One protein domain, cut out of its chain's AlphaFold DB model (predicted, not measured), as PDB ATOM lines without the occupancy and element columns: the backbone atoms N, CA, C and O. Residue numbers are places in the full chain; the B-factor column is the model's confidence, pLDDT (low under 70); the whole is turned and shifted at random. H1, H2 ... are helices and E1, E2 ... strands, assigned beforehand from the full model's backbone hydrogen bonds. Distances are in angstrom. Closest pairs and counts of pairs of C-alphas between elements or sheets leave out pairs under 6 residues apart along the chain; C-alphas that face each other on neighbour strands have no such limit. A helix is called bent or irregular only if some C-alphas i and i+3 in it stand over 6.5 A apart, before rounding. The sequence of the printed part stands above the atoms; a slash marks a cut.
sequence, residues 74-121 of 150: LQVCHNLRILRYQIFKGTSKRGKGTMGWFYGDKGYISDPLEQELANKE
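AT A GLANCE: This is residues 74 to 121 of the 150 residues of the protein "Mobile element protein" of Candidatus Enterovibrio escacola (UniProt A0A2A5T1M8). A small, strongly twisted sheet of three strands has the short helix H1 over one face, while a second helix, H2, lies off the sheet, at the far end of the domain from the turn of the hairpin E2 and E3. No named helix covers the other face. The printed part has 48 residues, with three strands and two helices in the order E1, H1, E2, E3, H2; the sheet runs E1, E3, E2, antiparallel throughout, and the class is mixed, helices and strands. The whole is compact, with a radius of gyration of the C-alphas of 10.6 A and spans of 29 by 25 by 15 A.

IN THESE COORDINATES: In the sheet, E3 is residues 100 to 106, 12.9 A long, E2 is residues 93 to 97, 12.4 A, and E1 is residues 74 to 77, 9.3 A, beginning at C-alpha 74 (-24.781, -77.378, 68.418). H1 is residues 79 to 84, 10.3 A, and irregular: C-alphas 80 and 83 are 7.4 A apart. H2, residues 111 to 119, is 12.3 A long and ends at C-alpha 119 (-41.387, -76.224, 73.285).

HOW THE PARTS SIT: E3 is the inner strand. With E2 it forms a hairpin, N 95 and O 102 being 2.9 A apart, within hydrogen-bond range. On its other side is E1, with N 74 and O 105 at 2.8 A. H1 is on the sheet, over E3, at a height over the sheet of 9.5 A; it runs along the strands, at 16 degrees to E3 on the local plane. The closest C-alphas of H1 and E3 are those of Asn 79 and Phe 102, 6.1 A apart. E1, H1 and E2 form a split strand-helix-strand unit, two strands of one sheet joined through a helix, with E3 between them in the sheet, and its crossover is right-handed. H2 is not on the sheet and is apart from E1, E2 and H1. In H2 every O i to N i+4 pair is within hydrogen-bond range; in H1, 0 of 2 are, and 1 of 3 O i to N i+3 pairs.

THE WHOLE: The C-alphas farthest apart, those of Thr 98 and Asn 119, are 30.5 A apart. The printed part has no cut and no long link. Mean pLDDT of the printed part is 84.9, with residue 108 under 70.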
ATOM      1  N   LEU A  74     -23.717 -78.374  68.324       85.12
ATOM      2  CA  LEU A  74     -24.781 -77.378  68.418       85.12
ATOM      3  C   LEU A  74     -24.521 -76.489  69.634       85.12
ATOM      4  O   LEU A  74     -24.928 -76.802  70.748       85.12
ATOM      5  N   GLN A  75     -23.808 -75.383  69.438       87.88
ATOM      6  CA  GLN A  75     -23.533 -74.447  70.524       87.88
ATOM      7  C   GLN A  75     -24.768 -73.586  70.821       87.88
ATOM      8  O   GLN A  75     -25.183 -72.790  69.983       87.88
ATOM      9  N   VAL A  76     -25.308 -73.685  72.039       88.88
ATOM     10  CA  VAL A  76     -26.516 -72.942  72.440       88.88
ATOM     11  C   VAL A  76     -26.212 -71.590  73.087       88.88
ATOM     12  O   VAL A  76     -27.044 -70.683  73.083       88.88
ATOM     13  N   CYS A  77     -25.014 -71.424  73.660       89.12
ATOM     14  CA  CYS A  77     -24.563 -70.147  74.211       89.12
ATOM     15  C   CYS A  77     -23.027 -70.031  74.244       89.12
ATOM     16  O   CYS A  77     -22.289 -71.004  74.083       89.12
ATOM     17  N   HIS A  78     -22.512 -68.817  74.454       89.12
ATOM     18  CA  HIS A  78     -21.084 -68.603  74.703       89.12
ATOM     19  C   HIS A  78     -20.664 -69.106  76.088       89.12
ATOM     20  O   HIS A  78     -21.404 -68.951  77.058       89.12
ATOM     21  N   ASN A  79     -19.423 -69.594  76.204       87.50
ATOM     22  CA  ASN A  79     -18.903 -70.187  77.443       87.50
ATOM     23  C   ASN A  79     -18.985 -69.267  78.671       87.50
ATOM     24  O   ASN A  79     -19.210 -69.741  79.783       87.50
ATOM     25  N   LEU A  80     -18.847 -67.955  78.463       89.94
ATOM     26  CA  LEU A  80     -18.949 -66.944  79.517       89.94
ATOM     27  C   LEU A  80     -20.373 -66.804  80.077       89.94
ATOM     28  O   LEU A  80     -20.553 -66.372  81.211       89.94
ATOM     29  N   ARG A  81     -21.400 -67.164  79.296       90.25
ATOM     30  CA  ARG A  81     -22.812 -67.008  79.676       90.25
ATOM     31  C   ARG A  81     -23.402 -68.241  80.352       90.25
ATOM     32  O   ARG A  81     -24.503 -68.136  80.877       90.25
ATOM     33  N   ILE A  82     -22.679 -69.362  80.401       88.88
ATOM     34  CA  ILE A  82     -23.183 -70.652  80.905       88.88
ATOM     35  C   ILE A  82     -23.805 -70.520  82.300       88.88
ATOM     36  O   ILE A  82     -24.909 -70.999  82.522       88.88
ATOM     37  N   LEU A  83     -23.150 -69.804  83.221       87.69
ATOM     38  CA  LEU A  83     -23.629 -69.663  84.605       87.69
ATOM     39  C   LEU A  83     -24.975 -68.930  84.722       87.69
ATOM     40  O   LEU A  83     -25.716 -69.148  85.677       87.69
ATOM     41  N   ARG A  84     -25.293 -68.054  83.764       89.56
ATOM     42  CA  ARG A  84     -26.544 -67.277  83.731       89.56
ATOM     43  C   ARG A  84     -27.563 -67.861  82.754       89.56
ATOM     44  O   ARG A  84     -28.691 -67.383  82.690       89.56
ATOM     45  N   TYR A  85     -27.169 -68.866  81.979       89.06
ATOM     46  CA  TYR A  85     -27.990 -69.446  80.936       89.06
ATOM     47  C   TYR A  85     -28.970 -70.460  81.531       89.06
ATOM     48  O   TYR A  85     -28.568 -71.526  81.984       89.06
ATOM     49  N   GLN A  86     -30.259 -70.118  81.531       85.62
ATOM     50  CA  GLN A  86     -31.318 -70.994  82.053       85.62
ATOM     51  C   GLN A  86     -32.092 -71.719  80.946       85.62
ATOM     52  O   GLN A  86     -32.802 -72.671  81.232       85.62
ATOM     53  N   ILE A  87     -31.958 -71.274  79.689       85.19
ATOM     54  CA  ILE A  87     -32.851 -71.677  78.596       85.19
ATOM     55  C   ILE A  87     -32.711 -73.158  78.234       85.19
ATOM     56  O   ILE A  87     -33.742 -73.738  77.963       85.19
ATOM     57  N   PHE A  88     -31.508 -73.745  78.248       83.88
ATOM     58  CA  PHE A  88     -31.275 -75.195  78.050       83.88
ATOM     59  C   PHE A  88     -30.445 -75.766  79.207       83.88
ATOM     60  O   PHE A  88     -29.414 -76.428  79.027       83.88
ATOM     61  N   LYS A  89     -30.791 -75.385  80.436       84.06
ATOM     62  CA  LYS A  89     -30.079 -75.867  81.619       84.06
ATOM     63  C   LYS A  89     -30.542 -77.290  81.931       84.06
ATOM     64  O   LYS A  89     -31.716 -77.508  82.186       84.06
ATOM     65  N   GLY A  90     -29.611 -78.243  81.937       84.50
ATOM     66  CA  GLY A  90     -29.893 -79.662  82.197       84.50
ATOM     67  C   GLY A  90     -29.983 -80.524  80.935       84.50
ATOM     68  O   GLY A  90     -29.625 -81.695  80.990       84.50
ATOM     69  N   THR A  91     -30.353 -79.941  79.795       85.31
ATOM     70  CA  THR A  91     -30.344 -80.608  78.480       85.31
ATOM     71  C   THR A  91     -29.027 -80.403  77.738       85.31
ATOM     72  O   THR A  91     -28.474 -81.348  77.185       85.31
ATOM     73  N   SER A  92     -28.464 -79.192  77.778       87.00
ATOM     74  CA  SER A  92     -27.142 -78.901  77.210       87.00
ATOM     75  C   SER A  92     -26.012 -79.184  78.201       87.00
ATOM     76  O   SER A  92     -26.154 -78.962  79.407       87.00
ATOM     77  N   LYS A  93     -24.854 -79.622  77.693       88.81
ATOM     78  CA  LYS A  93     -23.661 -79.925  78.501       88.81
ATOM     79  C   LYS A  93     -22.436 -79.182  77.974       88.81
ATOM     80  O   LYS A  93     -22.406 -78.706  76.841       88.81
ATOM     81  N   ARG A  94     -21.398 -79.047  78.807       88.88
ATOM     82  CA  ARG A  94     -20.091 -78.597  78.312       88.88
ATOM     83  C   ARG A  94     -19.445 -79.729  77.522       88.88
ATOM     84  O   ARG A  94     -19.248 -80.811  78.062       88.88
ATOM     85  N   GLY A  95     -19.078 -79.447  76.280       86.38
ATOM     86  CA  GLY A  95     -18.314 -80.343  75.421       86.38
ATOM     87  C   GLY A  95     -17.014 -79.692  74.957       86.38
ATOM     88  O   GLY A  95     -16.872 -78.466  74.972       86.38
ATOM     89  N   LYS A  96     -16.052 -80.511  74.525       85.06
ATOM     90  CA  LYS A  96     -14.801 -80.052  73.909       85.06
ATOM     91  C   LYS A  96     -14.813 -80.421  72.429       85.06
ATOM     92  O   LYS A  96     -14.996 -81.582  72.078       85.06
ATOM     93  N   GLY A  97     -14.672 -79.421  71.564       80.31
ATOM     94  CA  GLY A  97     -14.503 -79.607  70.123       80.31
ATOM     95  C   GLY A  97     -13.090 -79.239  69.673       80.31
ATOM     96  O   GLY A  97     -12.293 -78.727  70.460       80.31
ATOM     97  N   THR A  98     -12.807 -79.424  68.385       77.81
ATOM     98  CA  THR A  98     -11.554 -79.000  67.727       77.81
ATOM     99  C   THR A  98     -11.257 -77.512  67.926       77.81
ATOM    100  O   THR A  98     -10.114 -77.130  68.129       77.81
ATOM    101  N   MET A  99     -12.297 -76.674  67.948       80.81
ATOM    102  CA  MET A  99     -12.191 -75.222  68.165       80.81
ATOM    103  C   MET A  99     -12.291 -74.812  69.651       80.81
ATOM    104  O   MET A  99     -12.563 -73.653  69.953       80.81
ATOM    105  N   GLY A 100     -12.146 -75.754  70.588       86.25
ATOM    106  CA  GLY A 100     -12.209 -75.501  72.030       86.25
ATOM    107  C   GLY A 100     -13.544 -75.864  72.688       86.25
ATOM    108  O   GLY A 100     -14.376 -76.584  72.129       86.25
ATOM    109  N   TRP A 101     -13.725 -75.391  73.924       89.00
ATOM    110  CA  TRP A 101     -14.905 -75.671  74.745       89.00
ATOM    111  C   TRP A 101     -16.171 -75.031  74.171       89.00
ATOM    112  O   TRP A 101     -16.135 -73.921  73.639       89.00
ATOM    113  N   PHE A 102     -17.304 -75.705  74.322       90.44
ATOM    114  CA  PHE A 102     -18.624 -75.172  74.002       90.44
ATOM    115  C   PHE A 102     -19.652 -75.668  75.018       90.44
ATOM    116  O   PHE A 102     -19.409 -76.630  75.746       90.44
ATOM    117  N   TYR A 103     -20.808 -75.012  75.053       90.44
ATOM    118  CA  TYR A 103     -21.972 -75.465  75.803       90.44
ATOM    119  C   TYR A 103     -23.110 -75.737  74.835       90.44
ATOM    120  O   TYR A 103     -23.465 -74.856  74.044       90.44
ATOM    121  N   GLY A 104     -23.628 -76.957  74.862       88.31
ATOM    122  CA  GLY A 104     -24.592 -77.438  73.886       88.31
ATOM    123  C   GLY A 104     -24.550 -78.951  73.742       88.31
ATOM    124  O   GLY A 104     -24.152 -79.649  74.673       88.31
ATOM    125  N   ASP A 105     -24.943 -79.438  72.572       84.62
ATOM    126  CA  ASP A 105     -24.995 -80.867  72.262       84.62
ATOM    127  C   ASP A 105     -23.986 -81.229  71.163       84.62
ATOM    128  O   ASP A 105     -23.660 -80.398  70.305       84.62
ATOM    129  N   LYS A 106     -23.449 -82.449  71.208       73.06
ATOM    130  CA  LYS A 106     -22.555 -82.997  70.178       73.06
ATOM    131  C   LYS A 106     -23.169 -84.294  69.681       73.06
ATOM    132  O   LYS A 106     -23.059 -85.314  70.349       73.06
ATOM    133  N   GLY A 107     -23.821 -84.249  68.530       75.88
ATOM    134  CA  GLY A 107     -24.538 -85.414  68.030       75.88
ATOM    135  C   GLY A 107     -25.562 -85.062  66.969       75.88
ATOM    136  O   GLY A 107     -25.712 -83.907  66.564       75.88
ATOM    137  N   TYR A 108     -26.321 -86.081  66.579       67.00
ATOM    138  CA  TYR A 108     -27.731 -85.871  66.280       67.00
ATOM    139  C   TYR A 108     -28.371 -85.275  67.540       67.00
ATOM    140  O   TYR A 108     -28.070 -85.735  68.639       67.00
ATOM    141  N   ILE A 109     -29.154 -84.205  67.384       73.62
ATOM    142  CA  ILE A 109     -29.782 -83.488  68.504       73.62
ATOM    143  C   ILE A 109     -30.482 -84.510  69.400       73.62
ATOM    144  O   ILE A 109     -31.309 -85.273  68.909       73.62
ATOM    145  N   SER A 110     -30.115 -84.555  70.679       76.12
ATOM    146  CA  SER A 110     -30.696 -85.511  71.620       76.12
ATOM    147  C   SER A 110     -32.202 -85.278  71.784       76.12
ATOM    148  O   SER A 110     -32.643 -84.128  71.815       76.12
ATOM    149  N   ASP A 111     -32.983 -86.354  71.945       80.56
ATOM    150  CA  ASP A 111     -34.444 -86.275  72.124       80.56
ATOM    151  C   ASP A 111     -34.873 -85.230  73.182       80.56
ATOM    152  O   ASP A 111     -35.810 -84.467  72.926       80.56
ATOM    153  N   PRO A 112     -34.185 -85.093  74.343       84.31
ATOM    154  CA  PRO A 112     -34.524 -84.057  75.317       84.31
ATOM    155  C   PRO A 112     -34.314 -82.635  74.786       84.31
ATOM    156  O   PRO A 112     -35.106 -81.740  75.084       84.31
ATOM    157  N   LEU A 113     -33.253 -82.407  74.009       82.25
ATOM    158  CA  LEU A 113     -32.963 -81.096  73.439       82.25
ATOM    159  C   LEU A 113     -33.900 -80.773  72.271       82.25
ATOM    160  O   LEU A 113     -34.325 -79.629  72.143       82.25
ATOM    161  N   GLU A 114     -34.264 -81.764  71.457       83.50
ATOM    162  CA  GLU A 114     -35.271 -81.612  70.404       83.50
ATOM    163  C   GLU A 114     -36.620 -81.192  70.995       83.50
ATOM    164  O   GLU A 114     -37.198 -80.191  70.568       83.50
ATOM    165  N   GLN A 115     -37.098 -81.910  72.015       83.81
ATOM    166  CA  GLN A 115     -38.363 -81.589  72.674       83.81
ATOM    167  C   GLN A 115     -38.334 -80.182  73.284       83.81
ATOM    168  O   GLN A 115     -39.310 -79.435  73.196       83.81
ATOM    169  N   GLU A 116     -37.211 -79.787  73.881       86.25
ATOM    170  CA  GLU A 116     -37.064 -78.456  74.458       86.25
ATOM    171  C   GLU A 116     -37.001 -77.345  73.397       86.25
ATOM    172  O   GLU A 116     -37.531 -76.254  73.627       86.25
ATOM    173  N   LEU A 117     -36.402 -77.604  72.232       87.19
ATOM    174  CA  LEU A 117     -36.431 -76.690  71.087       87.19
ATOM    175  C   LEU A 117     -37.855 -76.531  70.546       87.19
ATOM    176  O   LEU A 117     -38.310 -75.400  70.365       87.19
ATOM    177  N   ALA A 118     -38.587 -77.637  70.392       86.12
ATOM    178  CA  ALA A 118     -39.980 -77.623  69.961       86.12
ATOM    179  C   ALA A 118     -40.875 -76.830  70.934       86.12
ATOM    180  O   ALA A 118     -41.678 -76.006  70.501       86.12
ATOM    181  N   ASN A 119     -40.675 -76.990  72.249       88.12
ATOM    182  CA  ASN A 119     -41.387 -76.224  73.285       88.12
ATOM    183  C   ASN A 119     -41.101 -74.714  73.238       88.12
ATOM    184  O   ASN A 119     -41.878 -73.923  73.770       88.12
ATOM    185  N   LYS A 120     -39.977 -74.305  72.642       86.38
ATOM    186  CA  LYS A 120     -39.596 -72.897  72.445       86.38
ATOM    187  C   LYS A 120     -39.932 -72.394  71.041       86.38
ATOM    188  O   LYS A 120     -39.388 -71.373  70.631       86.38
ATOM    189  N   GLU A 121     -40.786 -73.116  70.314       87.44
ATOM    190  CA  GLU A 121     -41.206 -72.791  68.946       87.44
ATOM    191  C   GLU A 121     -40.035 -72.760  67.942       87.44
ATOM    192  O   GLU A 121     -40.096 -72.102  66.902       87.44
TER     193      GLU A 121